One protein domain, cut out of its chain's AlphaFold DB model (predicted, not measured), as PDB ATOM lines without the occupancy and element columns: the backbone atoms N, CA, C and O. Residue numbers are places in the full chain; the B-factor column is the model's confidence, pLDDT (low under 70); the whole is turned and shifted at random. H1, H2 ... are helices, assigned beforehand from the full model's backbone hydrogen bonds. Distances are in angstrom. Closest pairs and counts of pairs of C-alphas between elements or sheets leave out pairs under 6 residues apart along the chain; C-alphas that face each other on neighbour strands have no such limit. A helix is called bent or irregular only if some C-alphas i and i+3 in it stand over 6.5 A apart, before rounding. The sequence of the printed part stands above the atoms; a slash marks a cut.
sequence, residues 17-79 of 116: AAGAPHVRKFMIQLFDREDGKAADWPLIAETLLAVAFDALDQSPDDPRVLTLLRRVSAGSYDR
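What this domain is: This is residues 17 to 79 of the 116 residues of an uncharacterized protein of Hyphomicrobiales bacterium (UniProt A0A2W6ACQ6). Three helices follow one another as an open, loose zigzag, with H2 as the long middle piece and H1 and H3 coming near it only around its two ends. H1 meets the first part of H2 at a wide V, with the loop of residues 32 to 40 reaching out beyond it, and after the link of residues 57 to 62 H3 folds back beside the last part of H2 and then runs away from it, with residues 70 to 79 sticking out. The printed part has 63 residues with three named helices, in the order H1, H2, H3, and no named strand; the class is all helix. The whole is loose, with a radius of gyration of the C-alphas of 14.1 A, and elongated, spanning 43 by 25 by 21 A.

How they stand to each other: H1, residues 17 to 31, and H2, residues 41 to 56, are close but not clearly touching, and their closest C-alphas, those of Met 27 and Ile 44, are 6.9 A apart. They run opposite ways at a steep tilt of 55 degrees. H3, residues 63 to 79, is close to H2 but not clearly touching, with the closest C-alphas, those of Leu 56 and Val 65, 6.3 A apart. H2 and H3 run opposite ways at a shallow tilt of 30 degrees, with their centres 14.8 A apart. H1 and H3 are apart. In H2 and H3 every O i to N i+4 pair is within hydrogen-bond range; in H1 it is 9 of 11.

Where its parts are: H1 begins at C-alpha 17, at (-8.447, 49.807, -13.427), and measures 21.5 A from first to last C-alpha. It is irregular, but only just: C-alphas 18 and 21 are 6.8 A apart. H2 begins at C-alpha 41, at (-5.613, 35.695, -0.648), and measures 22.2 A. H3, the longest helix by residues, measures 24.6 A and ends at C-alpha 79, at (-16.764, 30.857, -12.775).

The domain as a whole: The two C-alphas farthest apart are those of Gly 36 and Asp 61, 43.6 A, one in each link. The links from H1 to H2, of 9 residues, and from H2 to H3, of 6 residues, are both short. Residues 17 to 22 of H1, residues 58 to 63 and residues 70 to 79 of H3 stand free. The printed part has no cut. The mean pLDDT of the printed part is 85.9, and residues 35 to 38 are under 70.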
ATOM      1  N   ALA A  17      -9.533  50.569 -12.815       82.94
ATOM      2  CA  ALA A  17      -8.447  49.807 -13.427       82.94
ATOM      3  C   ALA A  17      -7.076  50.393 -13.051       82.94
ATOM      4  O   ALA A  17      -6.162  49.652 -12.695       82.94
ATOM      5  N   ALA A  18      -6.956  51.721 -13.030       84.62
ATOM      6  CA  ALA A  18      -5.777  52.425 -12.537       84.62
ATOM      7  C   ALA A  18      -5.607  52.294 -11.010       84.62
ATOM      8  O   ALA A  18      -4.486  52.317 -10.491       84.62
ATOM      9  N   GLY A  19      -6.713  52.153 -10.272       86.50
ATOM     10  CA  GLY A  19      -6.712  51.973  -8.817       86.50
ATOM     11  C   GLY A  19      -6.314  50.567  -8.367       86.50
ATOM     12  O   GLY A  19      -5.611  50.423  -7.366       86.50
ATOM     13  N   ALA A  20      -6.698  49.532  -9.119       87.25
ATOM     14  CA  ALA A  20      -6.534  48.133  -8.722       87.25
ATOM     15  C   ALA A  20      -5.088  47.733  -8.347       87.25
ATOM     16  O   ALA A  20      -4.915  47.079  -7.316       87.25
ATOM     17  N   PRO A  21      -4.027  48.150  -9.072       89.38
ATOM     18  CA  PRO A  21      -2.649  47.846  -8.676       89.38
ATOM     19  C   PRO A  21      -2.258  48.447  -7.318       89.38
ATOM     20  O   PRO A  21      -1.523  47.821  -6.554       89.38
ATOM     21  N   HIS A  22      -2.762  49.644  -7.000       87.31
ATOM     22  CA  HIS A  22      -2.482  50.333  -5.739       87.31
ATOM     23  C   HIS A  22      -3.169  49.629  -4.570       87.31
ATOM     24  O   HIS A  22      -2.531  49.364  -3.553       87.31
ATOM     25  N   VAL A  23      -4.443  49.266  -4.752       87.19
ATOM     26  CA  VAL A  23      -5.211  48.494  -3.766       87.19
ATOM     27  C   VAL A  23      -4.547  47.145  -3.527       87.19
ATOM     28  O   VAL A  23      -4.303  46.786  -2.380       87.19
ATOM     29  N   ARG A  24      -4.159  46.430  -4.592       85.88
ATOM     30  CA  ARG A  24      -3.458  45.146  -4.477       85.88
ATOM     31  C   ARG A  24      -2.173  45.278  -3.665       85.88
ATOM     32  O   ARG A  24      -1.952  44.482  -2.762       85.88
ATOM     33  N   LYS A  25      -1.340  46.280  -3.962       87.12
ATOM     34  CA  LYS A  25      -0.098  46.521  -3.216       87.12
ATOM     35  C   LYS A  25      -0.373  46.772  -1.732       87.12
ATOM     36  O   LYS A  25       0.302  46.188  -0.893       87.12
ATOM     37  N   PHE A  26      -1.357  47.613  -1.422       87.56
ATOM     38  CA  PHE A  26      -1.706  47.945  -0.044       87.56
ATOM     39  C   PHE A  26      -2.270  46.736   0.720       87.56
ATOM     40  O   PHE A  26      -1.878  46.495   1.854       87.56
ATOM     41  N   MET A  27      -3.126  45.932   0.084       85.31
ATOM     42  CA  MET A  27      -3.675  44.711   0.685       85.31
ATOM     43  C   MET A  27      -2.600  43.658   0.947       85.31
ATOM     44  O   MET A  27      -2.603  43.062   2.015       85.31
ATOM     45  N   ILE A  28      -1.652  43.466   0.021       85.56
ATOM     46  CA  ILE A  28      -0.507  42.578   0.269       85.56
ATOM     47  C   ILE A  28       0.247  43.051   1.507       85.56
ATOM     48  O   ILE A  28       0.507  42.236   2.369       85.56
ATOM     49  N   GLN A  29       0.551  44.346   1.624       83.88
ATOM     50  CA  GLN A  29       1.260  44.876   2.794       83.88
ATOM     51  C   GLN A  29       0.474  44.713   4.099       83.88
ATOM     52  O   GLN A  29       1.074  44.485   5.140       83.88
ATOM     53  N   LEU A  30      -0.853  44.859   4.056       83.06
ATOM     54  CA  LEU A  30      -1.703  44.782   5.243       83.06
ATOM     55  C   LEU A  30      -1.889  43.344   5.751       83.06
ATOM     56  O   LEU A  30      -2.002  43.133   6.953       83.06
ATOM     57  N   PHE A  31      -1.943  42.377   4.835       80.62
ATOM     58  CA  PHE A  31      -2.199  40.965   5.128       80.62
ATOM     59  C   PHE A  31      -0.961  40.078   4.938       80.62
ATOM     60  O   PHE A  31      -1.082  38.850   4.919       80.62
ATOM     61  N   ASP A  32       0.220  40.680   4.777       79.62
ATOM     62  CA  ASP A  32       1.481  39.949   4.791       79.62
ATOM     63  C   ASP A  32       1.679  39.363   6.188       79.62
ATOM     64  O   ASP A  32       1.629  40.077   7.189       79.62
ATOM     65  N   ARG A  33       1.862  38.046   6.260       70.56
ATOM     66  CA  ARG A  33       2.093  37.344   7.525       70.56
ATOM     67  C   ARG A  33       3.580  37.223   7.854       70.56
ATOM     68  O   ARG A  33       3.901  36.660   8.895       70.56
ATOM     69  N   GLU A  34       4.468  37.709   6.975       70.00
ATOM     70  CA  GLU A  34       5.935  37.595   7.072       70.00
ATOM     71  C   GLU A  34       6.442  36.145   7.270       70.00
ATOM     72  O   GLU A  34       7.612  35.906   7.560       70.00
ATOM     73  N   ASP A  35       5.581  35.145   7.067       68.19
ATOM     74  CA  ASP A  35       5.826  33.722   7.325       68.19
ATOM     75  C   ASP A  35       6.366  32.974   6.090       68.19
ATOM     76  O   ASP A  35       6.498  31.747   6.084       68.19
ATOM     77  N   GLY A  36       6.670  33.714   5.017       65.56
ATOM     78  CA  GLY A  36       7.141  33.182   3.738       65.56
ATOM     79  C   GLY A  36       6.054  32.507   2.892       65.56
ATOM     80  O   GLY A  36       6.328  32.113   1.757       65.56
ATOM     81  N   LYS A  37       4.817  32.398   3.393       62.50
ATOM     82  CA  LYS A  37       3.646  31.994   2.619       62.50
ATOM     83  C   LYS A  37       2.948  33.288   2.226       62.50
ATOM     84  O   LYS A  37       2.451  34.007   3.075       62.50
ATOM     85  N   ALA A  38       2.985  33.628   0.938       66.50
ATOM     86  CA  ALA A  38       2.378  34.853   0.413       66.50
ATOM     87  C   ALA A  38       1.001  35.162   1.045       66.50
ATOM     88  O   ALA A  38       0.280  34.237   1.413       66.50
ATOM     89  N   ALA A  39       0.648  36.451   1.117       76.75
ATOM     90  CA  ALA A  39      -0.548  36.963   1.793       76.75
ATOM     91  C   ALA A  39      -1.808  36.089   1.603       76.75
ATOM     92  O   ALA A  39      -2.044  35.561   0.514       76.75
ATOM     93  N   ASP A  40      -2.619  35.953   2.659       82.25
ATOM     94  CA  ASP A  40      -3.823  35.108   2.688       82.25
ATOM     95  C   ASP A  40      -4.887  35.631   1.707       82.25
ATOM     96  O   ASP A  40      -5.744  36.450   2.040       82.25
ATOM     97  N   TRP A  41      -4.783  35.203   0.448       83.25
ATOM     98  CA  TRP A  41      -5.613  35.695  -0.648       83.25
ATOM     99  C   TRP A  41      -7.115  35.463  -0.447       83.25
ATOM    100  O   TRP A  41      -7.868  36.385  -0.769       83.25
ATOM    101  N   PRO A  42      -7.577  34.307   0.077       87.25
ATOM    102  CA  PRO A  42      -8.974  34.137   0.463       87.25
ATOM    103  C   PRO A  42      -9.447  35.190   1.467       87.25
ATOM    104  O   PRO A  42     -10.444  35.858   1.203       87.25
ATOM    105  N   LEU A  43      -8.698  35.410   2.555       86.50
ATOM    106  CA  LEU A  43      -9.062  36.397   3.576       86.50
ATOM    107  C   LEU A  43      -9.064  37.832   3.023       86.50
ATOM    108  O   LEU A  43      -9.957  38.625   3.331       86.50
ATOM    109  N   ILE A  44      -8.096  38.167   2.164       87.81
ATOM    110  CA  ILE A  44      -8.059  39.458   1.462       87.81
ATOM    111  C   ILE A  44      -9.312  39.631   0.599       87.81
ATOM    112  O   ILE A  44      -9.941  40.689   0.630       87.81
ATOM    113  N   ALA A  45      -9.670  38.617  -0.191       88.06
ATOM    114  CA  ALA A  45     -10.821  38.679  -1.084       88.06
ATOM    115  C   ALA A  45     -12.138  38.811  -0.307       88.06
ATOM    116  O   ALA A  45     -12.966  39.645  -0.670       88.06
ATOM    117  N   GLU A  46     -12.303  38.045   0.772       90.12
ATOM    118  CA  GLU A  46     -13.457  38.132   1.672       90.12
ATOM    119  C   GLU A  46     -13.594  39.539   2.265       90.12
ATOM    120  O   GLU A  46     -14.652  40.160   2.153       90.12
ATOM    121  N   THR A  47     -12.499  40.090   2.796       89.50
ATOM    122  CA  THR A  47     -12.487  41.440   3.377       89.50
ATOM    123  C   THR A  47     -12.859  42.503   2.341       89.50
ATOM    124  O   THR A  47     -13.671  43.388   2.609       89.50
ATOM    125  N   LEU A  48     -12.278  42.424   1.139       90.00
ATOM    126  CA  LEU A  48     -12.554  43.376   0.063       90.00
ATOM    127  C   LEU A  48     -14.007  43.308  -0.409       90.00
ATOM    128  O   LEU A  48     -14.583  44.350  -0.705       90.00
ATOM    129  N   LEU A  49     -14.590  42.110  -0.489       90.06
ATOM    130  CA  LEU A  49     -15.988  41.943  -0.875       90.06
ATOM    131  C   LEU A  49     -16.926  42.522   0.181       90.06
ATOM    132  O   LEU A  49     -17.814  43.283  -0.188       90.06
ATOM    133  N   ALA A  50     -16.699  42.230   1.465       91.56
ATOM    134  CA  ALA A  50     -17.510  42.772   2.556       91.56
ATOM    135  C   ALA A  50     -17.543  44.310   2.521       91.56
ATOM    136  O   ALA A  50     -18.604  44.913   2.390       91.56
ATOM    137  N   VAL A  51     -16.365  44.944   2.502       92.88
ATOM    138  CA  VAL A  51     -16.254  46.411   2.462       92.88
ATOM    139  C   VAL A  51     -16.817  46.995   1.161       92.88
ATOM    140  O   VAL A  51     -17.374  48.091   1.164       92.88
ATOM    141  N   ALA A  52     -16.672  46.291   0.033       90.00
ATOM    142  CA  ALA A  52     -17.245  46.740  -1.229       90.00
ATOM    143  C   ALA A  52     -18.775  46.765  -1.168       90.00
ATOM    144  O   ALA A  52     -19.354  47.775  -1.550       90.00
ATOM    145  N   PHE A  53     -19.424  45.705  -0.676       90.19
ATOM    146  CA  PHE A  53     -20.884  45.677  -0.550       90.19
ATOM    147  C   PHE A  53     -21.396  46.757   0.407       90.19
ATOM    148  O   PHE A  53     -22.272  47.519   0.006       90.19
ATOM    149  N   ASP A  54     -20.754  46.944   1.565       93.44
ATOM    150  CA  ASP A  54     -21.101  48.026   2.501       93.44
ATOM    151  C   ASP A  54     -21.033  49.418   1.843       93.44
ATOM    152  O   ASP A  54     -21.844  50.302   2.123       93.44
ATOM    153  N   ALA A  55     -20.054  49.644   0.960       89.69
ATOM    154  CA  ALA A  55     -19.929  50.901   0.229       89.69
ATOM    155  C   ALA A  55     -21.006  51.063  -0.857       89.69
ATOM    156  O   ALA A  55     -21.471  52.178  -1.096       89.69
ATOM    157  N   LEU A  56     -21.405  49.974  -1.522       90.19
ATOM    158  CA  LEU A  56     -22.461  49.994  -2.540       90.19
ATOM    159  C   LEU A  56     -23.845  50.213  -1.915       90.19
ATOM    160  O   LEU A  56     -24.661  50.929  -2.494       90.19
ATOM    161  N   ASP A  57     -24.075  49.692  -0.709       90.69
ATOM    162  CA  ASP A  57     -25.324  49.869   0.040       90.69
ATOM    163  C   ASP A  57     -25.586  51.332   0.434       90.69
ATOM    164  O   ASP A  57     -26.727  51.726   0.673       90.69
ATOM    165  N   GLN A  58     -24.556  52.186   0.433       92.81
ATOM    166  CA  GLN A  58     -24.711  53.632   0.644       92.81
ATOM    167  C   GLN A  58     -25.284  54.364  -0.578       92.81
ATOM    168  O   GLN A  58     -25.611  55.548  -0.490       92.81
ATOM    169  N   SER A  59     -25.356  53.725  -1.748       91.81
ATOM    170  CA  SER A  59     -25.838  54.337  -2.995       91.81
ATOM    171  C   SER A  59     -26.565  53.314  -3.885       91.81
ATOM    172  O   SER A  59     -26.149  53.087  -5.025       91.81
ATOM    173  N   PRO A  60     -27.661  52.703  -3.394       86.06
ATOM    174  CA  PRO A  60     -28.300  51.553  -4.041       86.06
ATOM    175  C   PRO A  60     -28.905  51.878  -5.416       86.06
ATOM    176  O   PRO A  60     -28.950  51.016  -6.291       86.06
ATOM    177  N   ASP A  61     -29.315  53.131  -5.630       90.81
ATOM    178  CA  ASP A  61     -29.954  53.584  -6.869       90.81
ATOM    179  C   ASP A  61     -28.971  54.209  -7.882       90.81
ATOM    180  O   ASP A  61     -29.389  54.660  -8.952       90.81
ATOM    181  N   ASP A  62     -27.662  54.252  -7.591       92.25
ATOM    182  CA  ASP A  62     -26.683  54.771  -8.554       92.25
ATOM    183  C   ASP A  62     -26.564  53.797  -9.749       92.25
ATOM    184  O   ASP A  62     -26.185  52.629  -9.581       92.25
ATOM    185  N   PRO A  63     -26.821  54.239 -10.997       90.38
ATOM    186  CA  PRO A  63     -26.721  53.377 -12.177       90.38
ATOM    187  C   PRO A  63     -25.328  52.751 -12.364       90.38
ATOM    188  O   PRO A  63     -25.207  51.674 -12.960       90.38
ATOM    189  N   ARG A  64     -24.266  53.384 -11.850       88.31
ATOM    190  CA  ARG A  64     -22.898  52.841 -11.853       88.31
ATOM    191  C   ARG A  64     -22.775  51.650 -10.909       88.31
ATOM    192  O   ARG A  64     -22.168  50.650 -11.292       88.31
ATOM    193  N   VAL A  65     -23.383  51.737  -9.724       89.75
ATOM    194  CA  VAL A  65     -23.450  50.650  -8.734       89.75
ATOM    195  C   VAL A  65     -24.217  49.468  -9.316       89.75
ATOM    196  O   VAL A  65     -23.696  48.354  -9.352       89.75
ATOM    197  N   LEU A  66     -25.393  49.714  -9.897       89.81
ATOM    198  CA  LEU A  66     -26.206  48.669 -10.527       89.81
ATOM    199  C   LEU A  66     -25.473  47.969 -11.683       89.81
ATOM    200  O   LEU A  66     -25.518  46.744 -11.811       89.81
ATOM    201  N   THR A  67     -24.764  48.732 -12.518       91.56
ATOM    202  CA  THR A  67     -23.957  48.179 -13.617       91.56
ATOM    203  C   THR A  67     -22.807  47.321 -13.090       91.56
ATOM    204  O   THR A  67     -22.541  46.242 -13.627       91.56
ATOM    205  N   LEU A  68     -22.140  47.771 -12.024       88.75
ATOM    206  CA  LEU A  68     -21.056  47.032 -11.387       88.75
ATOM    207  C   LEU A  68     -21.553  45.706 -10.796       88.75
ATOM    208  O   LEU A  68     -20.969  44.663 -11.088       88.75
ATOM    209  N   LEU A  69     -22.653  45.730 -10.041       90.50
ATOM    210  CA  LEU A  69     -23.255  44.537  -9.438       90.50
ATOM    211  C   LEU A  69     -23.646  43.495 -10.491       90.50
ATOM    212  O   LEU A  69     -23.343  42.313 -10.331       90.50
ATOM    213  N   ARG A  70     -24.234  43.924 -11.616       91.44
ATOM    214  CA  ARG A  70     -24.552  43.028 -12.743       91.44
ATOM    215  C   ARG A  70     -23.306  42.365 -13.325       91.44
ATOM    216  O   ARG A  70     -23.315  41.163 -13.575       91.44
ATOM    217  N   ARG A  71     -22.221  43.124 -13.513       88.81
ATOM    218  CA  ARG A  71     -20.953  42.586 -14.029       88.81
ATOM    219  C   ARG A  71     -20.327  41.578 -13.064       88.81
ATOM    220  O   ARG A  71     -19.820  40.552 -13.510       88.81
ATOM    221  N   VAL A  72     -20.354  41.871 -11.763       89.31
ATOM    222  CA  VAL A  72     -19.853  40.961 -10.722       89.31
ATOM    223  C   VAL A  72     -20.683  39.679 -10.687       89.31
ATOM    224  O   VAL A  72     -20.108  38.594 -10.671       89.31
ATOM    225  N   SER A  73     -22.013  39.788 -10.744       89.38
ATOM    226  CA  SER A  73     -22.922  38.639 -10.800       89.38
ATOM    227  C   SER A  73     -22.633  37.734 -12.003       89.38
ATOM    228  O   SER A  73     -22.386  36.547 -11.802       89.38
ATOM    229  N   ALA A  74     -22.553  38.293 -13.218       89.25
ATOM    230  CA  ALA A  74     -22.236  37.530 -14.428       89.25
ATOM    231  C   ALA A  74     -20.880  36.813 -14.319       89.25
ATOM    232  O   ALA A  74     -20.803  35.600 -14.466       89.25
ATOM    233  N   GLY A  75     -19.820  37.541 -13.946       88.31
ATOM    234  CA  GLY A  75     -18.484  36.951 -13.824       88.31
ATOM    235  C   GLY A  75     -18.361  35.907 -12.708       88.31
ATOM    236  O   GLY A  75     -17.516  35.017 -12.795       88.31
ATOM    237  N   SER A  76     -19.179  36.000 -11.656       86.88
ATOM    238  CA  SER A  76     -19.211  35.005 -10.577       86.88
ATOM    239  C   SER A  76     -19.958  33.752 -11.021       86.88
ATOM    240  O   SER A  76     -19.474  32.645 -10.797       86.88
ATOM    241  N   TYR A  77     -21.095  33.931 -11.698       85.88
ATOM    242  CA  TYR A  77     -21.866  32.846 -12.292       85.88
ATOM    243  C   TYR A  77     -21.010  32.051 -13.284       85.88
ATOM    244  O   TYR A  77     -20.843  30.853 -13.088       85.88
ATOM    245  N   ASP A  78     -20.345  32.722 -14.233       87.69
ATOM    246  CA  ASP A  78     -19.483  32.080 -15.234       87.69
ATOM    247  C   ASP A  78     -18.382  31.211 -14.607       87.69
ATOM    248  O   ASP A  78     -18.071  30.136 -15.109       87.69
ATOM    249  N   ARG A  79     -17.796  31.637 -13.483       84.38
ATOM    250  CA  ARG A  79     -16.764  30.857 -12.775       84.38
ATOM    251  C   ARG A  79     -17.331  29.643 -12.051       84.38
ATOM    252  O   ARG A  79     -16.651  28.626 -11.957       84.38
TER     253      ARG A  79